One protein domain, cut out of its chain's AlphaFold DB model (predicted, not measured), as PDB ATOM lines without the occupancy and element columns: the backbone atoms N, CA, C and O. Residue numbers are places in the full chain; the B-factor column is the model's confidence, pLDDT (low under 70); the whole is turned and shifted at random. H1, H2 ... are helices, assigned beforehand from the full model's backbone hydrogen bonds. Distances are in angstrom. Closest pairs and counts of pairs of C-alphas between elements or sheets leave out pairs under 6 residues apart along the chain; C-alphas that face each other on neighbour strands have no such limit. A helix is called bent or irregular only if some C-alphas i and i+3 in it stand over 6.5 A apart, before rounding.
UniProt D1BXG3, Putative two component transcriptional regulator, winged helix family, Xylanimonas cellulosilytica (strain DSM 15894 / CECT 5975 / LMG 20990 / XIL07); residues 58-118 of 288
ATOM      1  N   VAL A  58      66.632  85.427  44.222       70.50
ATOM      2  CA  VAL A  58      65.765  85.018  45.333       70.50
ATOM      3  C   VAL A  58      64.314  85.272  44.948       70.50
ATOM      4  O   VAL A  58      63.945  86.390  44.596       70.50
ATOM      5  N   TYR A  59      63.486  84.232  45.034       69.81
ATOM      6  CA  TYR A  59      62.039  84.351  44.900       69.81
ATOM      7  C   TYR A  59      61.403  84.192  46.276       69.81
ATOM      8  O   TYR A  59      61.628  83.187  46.950       69.81
ATOM      9  N   VAL A  60      60.607  85.177  46.682       77.31
ATOM     10  CA  VAL A  60      59.893  85.170  47.961       77.31
ATOM     11  C   VAL A  60      58.400  85.183  47.666       77.31
ATOM     12  O   VAL A  60      57.878  86.174  47.165       77.31
ATOM     13  N   GLY A  61      57.724  84.073  47.958       74.56
ATOM     14  CA  GLY A  61      56.268  83.995  47.916       74.56
ATOM     15  C   GLY A  61      55.690  84.487  49.234       74.56
ATOM     16  O   GLY A  61      55.753  83.774  50.234       74.56
ATOM     17  N   LEU A  62      55.163  85.707  49.250       81.00
ATOM     18  CA  LEU A  62      54.483  86.263  50.412       81.00
ATOM     19  C   LEU A  62      53.377  87.210  49.949       81.00
ATOM     20  O   LEU A  62      53.649  88.177  49.243       81.00
ATOM     21  N   SER A  63      52.141  86.953  50.367       80.44
ATOM     22  CA  SER A  63      51.040  87.883  50.130       80.44
ATOM     23  C   SER A  63      51.094  89.097  51.064       80.44
ATOM     24  O   SER A  63      51.547  89.024  52.210       80.44
ATOM     25  N   GLU A  64      50.557  90.226  50.600       81.25
ATOM     26  CA  GLU A  64      50.473  91.460  51.391       81.25
ATOM     27  C   GLU A  64      49.613  91.266  52.655       81.25
ATOM     28  O   GLU A  64      49.892  91.838  53.707       81.25
ATOM     29  N   ALA A  65      48.592  90.406  52.587       76.56
ATOM     30  CA  ALA A  65      47.773  90.045  53.742       76.56
ATOM     31  C   ALA A  65      48.583  89.278  54.803       76.56
ATOM     32  O   ALA A  65      48.499  89.590  55.994       76.56
ATOM     33  N   ARG A  66      49.418  88.319  54.380       76.62
ATOM     34  CA  ARG A  66      50.268  87.525  55.280       76.62
ATOM     35  C   ARG A  66      51.429  88.349  55.853       76.62
ATOM     36  O   ARG A  66      51.788  88.174  57.019       76.62
ATOM     37  N   ALA A  67      51.957  89.300  55.079       79.81
ATOM     38  CA  ALA A  67      52.915  90.296  55.562       79.81
ATOM     39  C   ALA A  67      52.293  91.187  56.655       79.81
ATOM     40  O   ALA A  67      52.862  91.317  57.743       79.81
ATOM     41  N   ARG A  68      51.080  91.710  56.418       80.75
ATOM     42  CA  ARG A  68      50.343  92.531  57.395       80.75
ATOM     43  C   ARG A  68      50.003  91.783  58.675       80.75
ATOM     44  O   ARG A  68      50.161  92.348  59.754       80.75
ATOM     45  N   ALA A  69      49.616  90.512  58.579       80.88
ATOM     46  CA  ALA A  69      49.392  89.661  59.751       80.88
ATOM     47  C   ALA A  69      50.647  89.530  60.640       80.88
ATOM     48  O   ALA A  69      50.535  89.321  61.845       80.88
ATOM     49  N   SER A  70      51.835  89.712  60.058       86.75
ATOM     50  CA  SER A  70      53.122  89.692  60.760       86.75
ATOM     51  C   SER A  70      53.601  91.087  61.199       86.75
ATOM     52  O   SER A  70      54.745  91.239  61.620       86.75
ATOM     53  N   GLY A  71      52.755  92.120  61.091       85.19
ATOM     54  CA  GLY A  71      53.089  93.497  61.474       85.19
ATOM     55  C   GLY A  71      54.044  94.211  60.510       85.19
ATOM     56  O   GLY A  71      54.731  95.149  60.910       85.19
ATOM     57  N   THR A  72      54.122  93.768  59.254       85.19
ATOM     58  CA  THR A  72      54.982  94.365  58.221       85.19
ATOM     59  C   THR A  72      54.230  94.513  56.889       85.19
ATOM     60  O   THR A  72      53.037  94.235  56.815       85.19
ATOM     61  N   SER A  73      54.905  94.976  55.838       82.31
ATOM     62  CA  SER A  73      54.383  95.046  54.464       82.31
ATOM     63  C   SER A  73      55.431  94.550  53.472       82.31
ATOM     64  O   SER A  73      56.629  94.543  53.790       82.31
ATOM     65  N   LEU A  74      55.016  94.151  52.266       78.25
ATOM     66  CA  LEU A  74      55.965  93.706  51.239       78.25
ATOM     67  C   LEU A  74      56.940  94.816  50.842       78.25
ATOM     68  O   LEU A  74      58.123  94.554  50.641       78.25
ATOM     69  N   GLU A  75      56.477  96.064  50.817       79.94
ATOM     70  CA  GLU A  75      57.320  97.236  50.564       79.94
ATOM     71  C   GLU A  75      58.371  97.432  51.659       79.94
ATOM     72  O   GLU A  75      59.544  97.665  51.364       79.94
ATOM     73  N   ARG A  76      57.985  97.278  52.934       77.12
ATOM     74  CA  ARG A  76      58.917  97.400  54.061       77.12
ATOM     75  C   ARG A  76      59.960  96.285  54.046       77.12
ATOM     76  O   ARG A  76      61.118  96.542  54.367       77.12
ATOM     77  N   ILE A  77      59.567  95.073  53.655       82.56
ATOM     78  CA  ILE A  77      60.482  93.938  53.479       82.56
ATOM     79  C   ILE A  77      61.447  94.200  52.315       82.56
ATOM     80  O   ILE A  77      62.652  94.042  52.492       82.56
ATOM     81  N   ALA A  78      60.948  94.639  51.154       81.62
ATOM     82  CA  ALA A  78      61.778  94.954  49.990       81.62
ATOM     83  C   ALA A  78      62.786  96.071  50.297       81.62
ATOM     84  O   ALA A  78      63.971  95.939  49.990       81.62
ATOM     85  N   TYR A  79      62.335  97.133  50.969       83.50
ATOM     86  CA  TYR A  79      63.200  98.222  51.413       83.50
ATOM     87  C   TYR A  79      64.256  97.740  52.416       83.50
ATOM     88  O   TYR A  79      65.437  98.030  52.247       83.50
ATOM     89  N   ALA A  80      63.863  96.959  53.427       83.12
ATOM     90  CA  ALA A  80      64.805  96.419  54.406       83.12
ATOM     91  C   ALA A  80      65.856  95.509  53.752       83.12
ATOM     92  O   ALA A  80      67.033  95.591  54.100       83.12
ATOM     93  N   LEU A  81      65.453  94.685  52.781       86.62
ATOM     94  CA  LEU A  81      66.371  93.835  52.029       86.62
ATOM     95  C   LEU A  81      67.334  94.668  51.176       86.62
ATOM     96  O   LEU A  81      68.525  94.374  51.176       86.62
ATOM     97  N   ARG A  82      66.856  95.734  50.518       81.81
ATOM     98  CA  ARG A  82      67.720  96.659  49.765       81.81
ATOM     99  C   ARG A  82      68.774  97.292  50.665       81.81
ATOM    100  O   ARG A  82      69.955  97.198  50.363       81.81
ATOM    101  N   VAL A  83      68.355  97.847  51.802       82.50
ATOM    102  CA  VAL A  83      69.265  98.470  52.775       82.50
ATOM    103  C   VAL A  83      70.309  97.474  53.290       82.50
ATOM    104  O   VAL A  83      71.475  97.825  53.427       82.50
ATOM    105  N   GLN A  84      69.915  96.229  53.571       87.88
ATOM    106  CA  GLN A  84      70.854  95.194  54.019       87.88
ATOM    107  C   GLN A  84      71.823  94.762  52.912       87.88
ATOM    108  O   GLN A  84      73.001  94.562  53.193       87.88
ATOM    109  N   LEU A  85      71.354  94.636  51.667       85.38
ATOM    110  CA  LEU A  85      72.214  94.309  50.529       85.38
ATOM    111  C   LEU A  85      73.238  95.418  50.274       85.38
ATOM    112  O   LEU A  85      74.417  95.108  50.146       85.38
ATOM    113  N   ASP A  86      72.820  96.682  50.309       80.44
ATOM    114  CA  ASP A  86      73.718  97.830  50.132       80.44
ATOM    115  C   ASP A  86      74.749  97.925  51.272       80.44
ATOM    116  O   ASP A  86      75.897  98.301  51.050       80.44
ATOM    117  N   ALA A  87      74.363  97.550  52.498       85.69
ATOM    118  CA  ALA A  87      75.266  97.545  53.648       85.69
ATOM    119  C   ALA A  87      76.306  96.413  53.601       85.69
ATOM    120  O   ALA A  87      77.438  96.601  54.043       85.69
ATOM    121  N   LEU A  88      75.922  95.230  53.114       89.75
ATOM    122  CA  LEU A  88      76.805  94.061  53.059       89.75
ATOM    123  C   LEU A  88      77.676  94.045  51.801       89.75
ATOM    124  O   LEU A  88      78.801  93.551  51.846       89.75
ATOM    125  N   LEU A  89      77.141  94.532  50.681       84.94
ATOM    126  CA  LEU A  89      77.716  94.397  49.346       84.94
ATOM    127  C   LEU A  89      77.527  95.705  48.551       84.94
ATOM    128  O   LEU A  89      76.773  95.724  47.580       84.94
ATOM    129  N   PRO A  90      78.208  96.803  48.925       74.69
ATOM    130  CA  PRO A  90      78.043  98.102  48.264       74.69
ATOM    131  C   PRO A  90      78.449  98.093  46.781       74.69
ATOM    132  O   PRO A  90      77.938  98.889  46.001       74.69
ATOM    133  N   GLU A  91      79.329  97.169  46.387       70.62
ATOM    134  CA  GLU A  91      79.785  96.981  45.001       70.62
ATOM    135  C   GLU A  91      78.851  96.075  44.171       70.62
ATOM    136  O   GLU A  91      79.132  95.806  43.004       70.62
ATOM    137  N   ALA A  92      77.774  95.533  44.758       72.75
ATOM    138  CA  ALA A  92      76.885  94.596  44.073       72.75
ATOM    139  C   ALA A  92      75.658  95.286  43.459       72.75
ATOM    140  O   ALA A  92      74.887  95.972  44.132       72.75
ATOM    141  N   ASP A  93      75.402  94.994  42.184       62.69
ATOM    142  CA  ASP A  93      74.183  95.407  41.491       62.69
ATOM    143  C   ASP A  93      72.977  94.580  41.971       62.69
ATOM    144  O   ASP A  93      72.709  93.481  41.479       62.69
ATOM    145  N   ALA A  94      72.232  95.102  42.949       66.06
ATOM    146  CA  ALA A  94      71.011  94.472  43.452       66.06
ATOM    147  C   ALA A  94      69.736  95.148  42.919       66.06
ATOM    148  O   ALA A  94      69.516  96.350  43.070       66.06
ATOM    149  N   GLU A  95      68.852  94.337  42.335       63.84
ATOM    150  CA  GLU A  95      67.533  94.745  41.855       63.84
ATOM    151  C   GLU A  95      66.450  93.916  42.559       63.84
ATOM    152  O   GLU A  95      66.476  92.686  42.531       63.84
ATOM    153  N   ILE A  96      65.475  94.587  43.179       69.00
ATOM    154  CA  ILE A  96      64.339  93.936  43.839       69.00
ATOM    155  C   ILE A  96      63.067  94.333  43.098       69.00
ATOM    156  O   ILE A  96      62.714  95.509  43.034       69.00
ATOM    157  N   LYS A  97      62.366  93.339  42.549       67.94
ATOM    158  CA  LYS A  97      61.095  93.525  41.843       67.94
ATOM    159  C   LYS A  97      59.966  92.899  42.641       67.94
ATOM    160  O   LYS A  97      60.014  91.714  42.962       67.94
ATOM    161  N   LEU A  98      58.939  93.694  42.926       67.81
ATOM    162  CA  LEU A  98      57.717  93.203  43.543       67.81
ATOM    163  C   LEU A  98      56.778  92.680  42.456       67.81
ATOM    164  O   LEU A  98      56.463  93.389  41.502       67.81
ATOM    165  N   VAL A  99      56.323  91.443  42.615       64.69
ATOM    166  CA  VAL A  99      55.353  90.817  41.716       64.69
ATOM    167  C   VAL A  99      53.998  90.807  42.410       64.69
ATOM    168  O   VAL A  99      53.892  90.339  43.541       64.69
ATOM    169  N   ARG A 100      52.961  91.304  41.732       60.59
ATOM    170  CA  ARG A 100      51.567  91.128  42.158       60.59
ATOM    171  C   ARG A 100      50.898  90.130  41.222       60.59
ATOM    172  O   ARG A 100      51.026  90.254  40.006       60.59
ATOM    173  N   GLY A 101      50.196  89.162  41.791       60.06
ATOM    174  CA  GLY A 101      49.350  88.235  41.048       60.06
ATOM    175  C   GLY A 101      47.967  88.116  41.678       60.06
ATOM    176  O   GLY A 101      47.662  88.869  42.607       60.06
ATOM    177  N   PRO A 102      47.113  87.227  41.150       55.53
ATOM    178  CA  PRO A 102      45.729  87.114  41.590       55.53
ATOM    179  C   PRO A 102      45.662  86.828  43.094       55.53
ATOM    180  O   PRO A 102      46.351  85.948  43.604       55.53
ATOM    181  N   GLY A 103      44.839  87.599  43.807       49.75
ATOM    182  CA  GLY A 103      44.579  87.372  45.223       49.75
ATOM    183  C   GLY A 103      43.671  86.159  45.399       49.75
ATOM    184  O   GLY A 103      42.531  86.175  44.941       49.75
ATOM    185  N   GLY A 104      44.169  85.118  46.058       55.16
ATOM    186  CA  GLY A 104      43.391  83.936  46.410       55.16
ATOM    187  C   GLY A 104      44.258  82.878  47.080       55.16
ATOM    188  O   GLY A 104      45.434  82.744  46.760       55.16
ATOM    189  N   ASP A 105      43.674  82.108  47.994       56.88
ATOM    190  CA  ASP A 105      44.391  81.075  48.759       56.88
ATOM    191  C   ASP A 105      44.656  79.790  47.949       56.88
ATOM    192  O   ASP A 105      45.235  78.830  48.456       56.88
ATOM    193  N   THR A 106      44.203  79.737  46.693       56.12
ATOM    194  CA  THR A 106      44.240  78.533  45.853       56.12
ATOM    195  C   THR A 106      45.568  78.326  45.130       56.12
ATOM    196  O   THR A 106      45.854  77.199  44.729       56.12
ATOM    197  N   VAL A 107      46.386  79.372  44.971       57.78
ATOM    198  CA  VAL A 107      47.688  79.304  44.290       57.78
ATOM    199  C   VAL A 107      48.784  79.731  45.260       57.78
ATOM    200  O   VAL A 107      48.647  80.723  45.969       57.78
ATOM    201  N   SER A 108      49.883  78.976  45.306       65.06
ATOM    202  CA  SER A 108      51.040  79.317  46.137       65.06
ATOM    203  C   SER A 108      51.616  80.673  45.724       65.06
ATOM    204  O   SER A 108      51.939  80.879  44.554       65.06
ATOM    205  N   ASP A 109      51.827  81.571  46.692       67.25
ATOM    206  CA  ASP A 109      52.432  82.894  46.466       67.25
ATOM    207  C   ASP A 109      53.770  82.798  45.698       67.25
ATOM    208  O   ASP A 109      54.133  83.686  44.928       67.25
ATOM    209  N   LEU A 110      54.521  81.705  45.885       67.25
ATOM    210  CA  LEU A 110      55.785  81.466  45.184       67.25
ATOM    211  C   LEU A 110      55.576  81.072  43.713       67.25
ATOM    212  O   LEU A 110      56.381  81.452  42.860       67.25
ATOM    213  N   ASP A 111      54.510  80.334  43.411       61.53
ATOM    214  CA  ASP A 111      54.188  79.903  42.048       61.53
ATOM    215  C   ASP A 111      53.708  81.083  41.208       61.53
ATOM    216  O   ASP A 111      54.133  81.229  40.066       61.53
ATOM    217  N   VAL A 112      52.972  82.012  41.821       61.50
ATOM    218  CA  VAL A 112      52.616  83.305  41.220       61.50
ATOM    219  C   VAL A 112      53.863  84.094  40.801       61.50
ATOM    220  O   VAL A 112      53.949  84.607  39.683       61.50
ATOM    221  N   VAL A 113      54.872  84.169  41.677       59.19
ATOM    222  CA  VAL A 113      56.139  84.862  41.386       59.19
ATOM    223  C   VAL A 113      56.909  84.167  40.252       59.19
ATOM    224  O   VAL A 113      57.490  84.832  39.386       59.19
ATOM    225  N   ARG A 114      56.900  82.828  40.222       60.16
ATOM    226  CA  ARG A 114      57.536  82.032  39.159       60.16
ATOM    227  C   ARG A 114      56.816  82.171  37.823       60.16
ATOM    228  O   ARG A 114      57.478  82.290  36.793       60.16
ATOM    229  N   GLU A 115      55.492  82.186  37.826       57.53
ATOM    230  CA  GLU A 115      54.679  82.333  36.624       57.53
ATOM    231  C   GLU A 115      54.861  83.722  36.007       57.53
ATOM    232  O   GLU A 115      55.145  83.833  34.814       57.53
ATOM    233  N   ALA A 116      54.846  84.784  36.819       60.44
ATOM    234  CA  ALA A 116      55.117  86.143  36.347       60.44
ATOM    235  C   ALA A 116      56.500  86.274  35.677       60.44
ATOM    236  O   ALA A 116      56.653  86.963  34.663       60.44
ATOM    237  N   ARG A 117      57.514  85.564  36.196       64.81
ATOM    238  CA  ARG A 117      58.855  85.490  35.589       64.81
ATOM    239  C   ARG A 117      58.827  84.809  34.219       64.81
ATOM    240  O   ARG A 117      59.555  85.250  33.324       64.81
ATOM    241  N   GLN A 118      58.058  83.730  34.078       51.56
ATOM    242  CA  GLN A 118      57.942  82.955  32.838       51.56
ATOM    243  C   GLN A 118      57.113  83.696  31.783       51.56
ATOM    244  O   GLN A 118      57.513  83.730  30.624       51.56
TER     245      GLN A 118
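AT A GLANCE: This is residues 58 to 118 of the 288 residues of the protein "Putative two component transcriptional regulator, winged helix family" of Xylanimonas cellulosilytica (strain DSM 15894 / CECT 5975 / LMG 20990 / XIL07) (UniProt D1BXG3). The model is a flat, open loop of chain: a short helix, H1, and a longer one, H2, form a loose L, and the long link of residues 89 to 108 turns beyond the far end of H2 and folds back to a third helix, H3, across from H1. Residues 58 to 63 lead into H1, and residues 87 to 92 stick out at the far end of H2. The printed part has 61 residues with three named helices, in the order H1, H2, H3, and no named strand; the class is all helix. It is only just loose, close to compact, with a radius of gyration of the C-alphas of 12.9 A, and the C-alphas span 40 by 31 by 11 A.

IN THESE COORDINATES: The printed part begins at Val 58, with its C-alpha at (65.765, 85.018, 45.333). H1 is residues 64 to 69, and its first C-alpha, of Glu 64, is at (50.473, 91.460, 51.391). After it H2, residues 74 to 88, is the longest helix by residues and measures 20.9 A from first to last C-alpha. H3, residues 109 to 118, measures 14.7 A and ends at Gln 118, with its C-alpha at (57.942, 82.955, 32.838). None of the three helices is bent or irregular.

HOW THE PARTS SIT: H1 and H2 are close but not clearly touching, with 2 pairs of C-alphas within 8 A. Their closest C-alphas, those of Glu 64 and Leu 74, are 5.9 A apart. The lines of H1 and H2 stand about perpendicular, at 89 degrees, and their centres are 17.5 A apart. H1 and H3 are apart, and H2 and H3 are apart too. Inside H1, H2 and H3 every pair of O i and N i+4 is within hydrogen-bond range.

THE WHOLE: The two C-alphas farthest apart, those of Glu 91 and Thr 106, are 40.1 A apart, while the first and last printed C-alphas, of Val 58 and Gln 118, are 14.9 A apart. The printed part has no cut. The link from H1 to H2, of 4 residues, is tight, and the link from H2 to H3, of 20 residues, is long. The C-alphas of residues 89 to 108 lie 5 to 22 A from the mean of the C-alphas. Residues 87 to 92 stand free. The mean pLDDT of the printed part is 72.3, and 27 residues are under 70, namely residue 59 and residues 93 to 118; the mean is 79 in H1, 83 in H2 and 61 in H3.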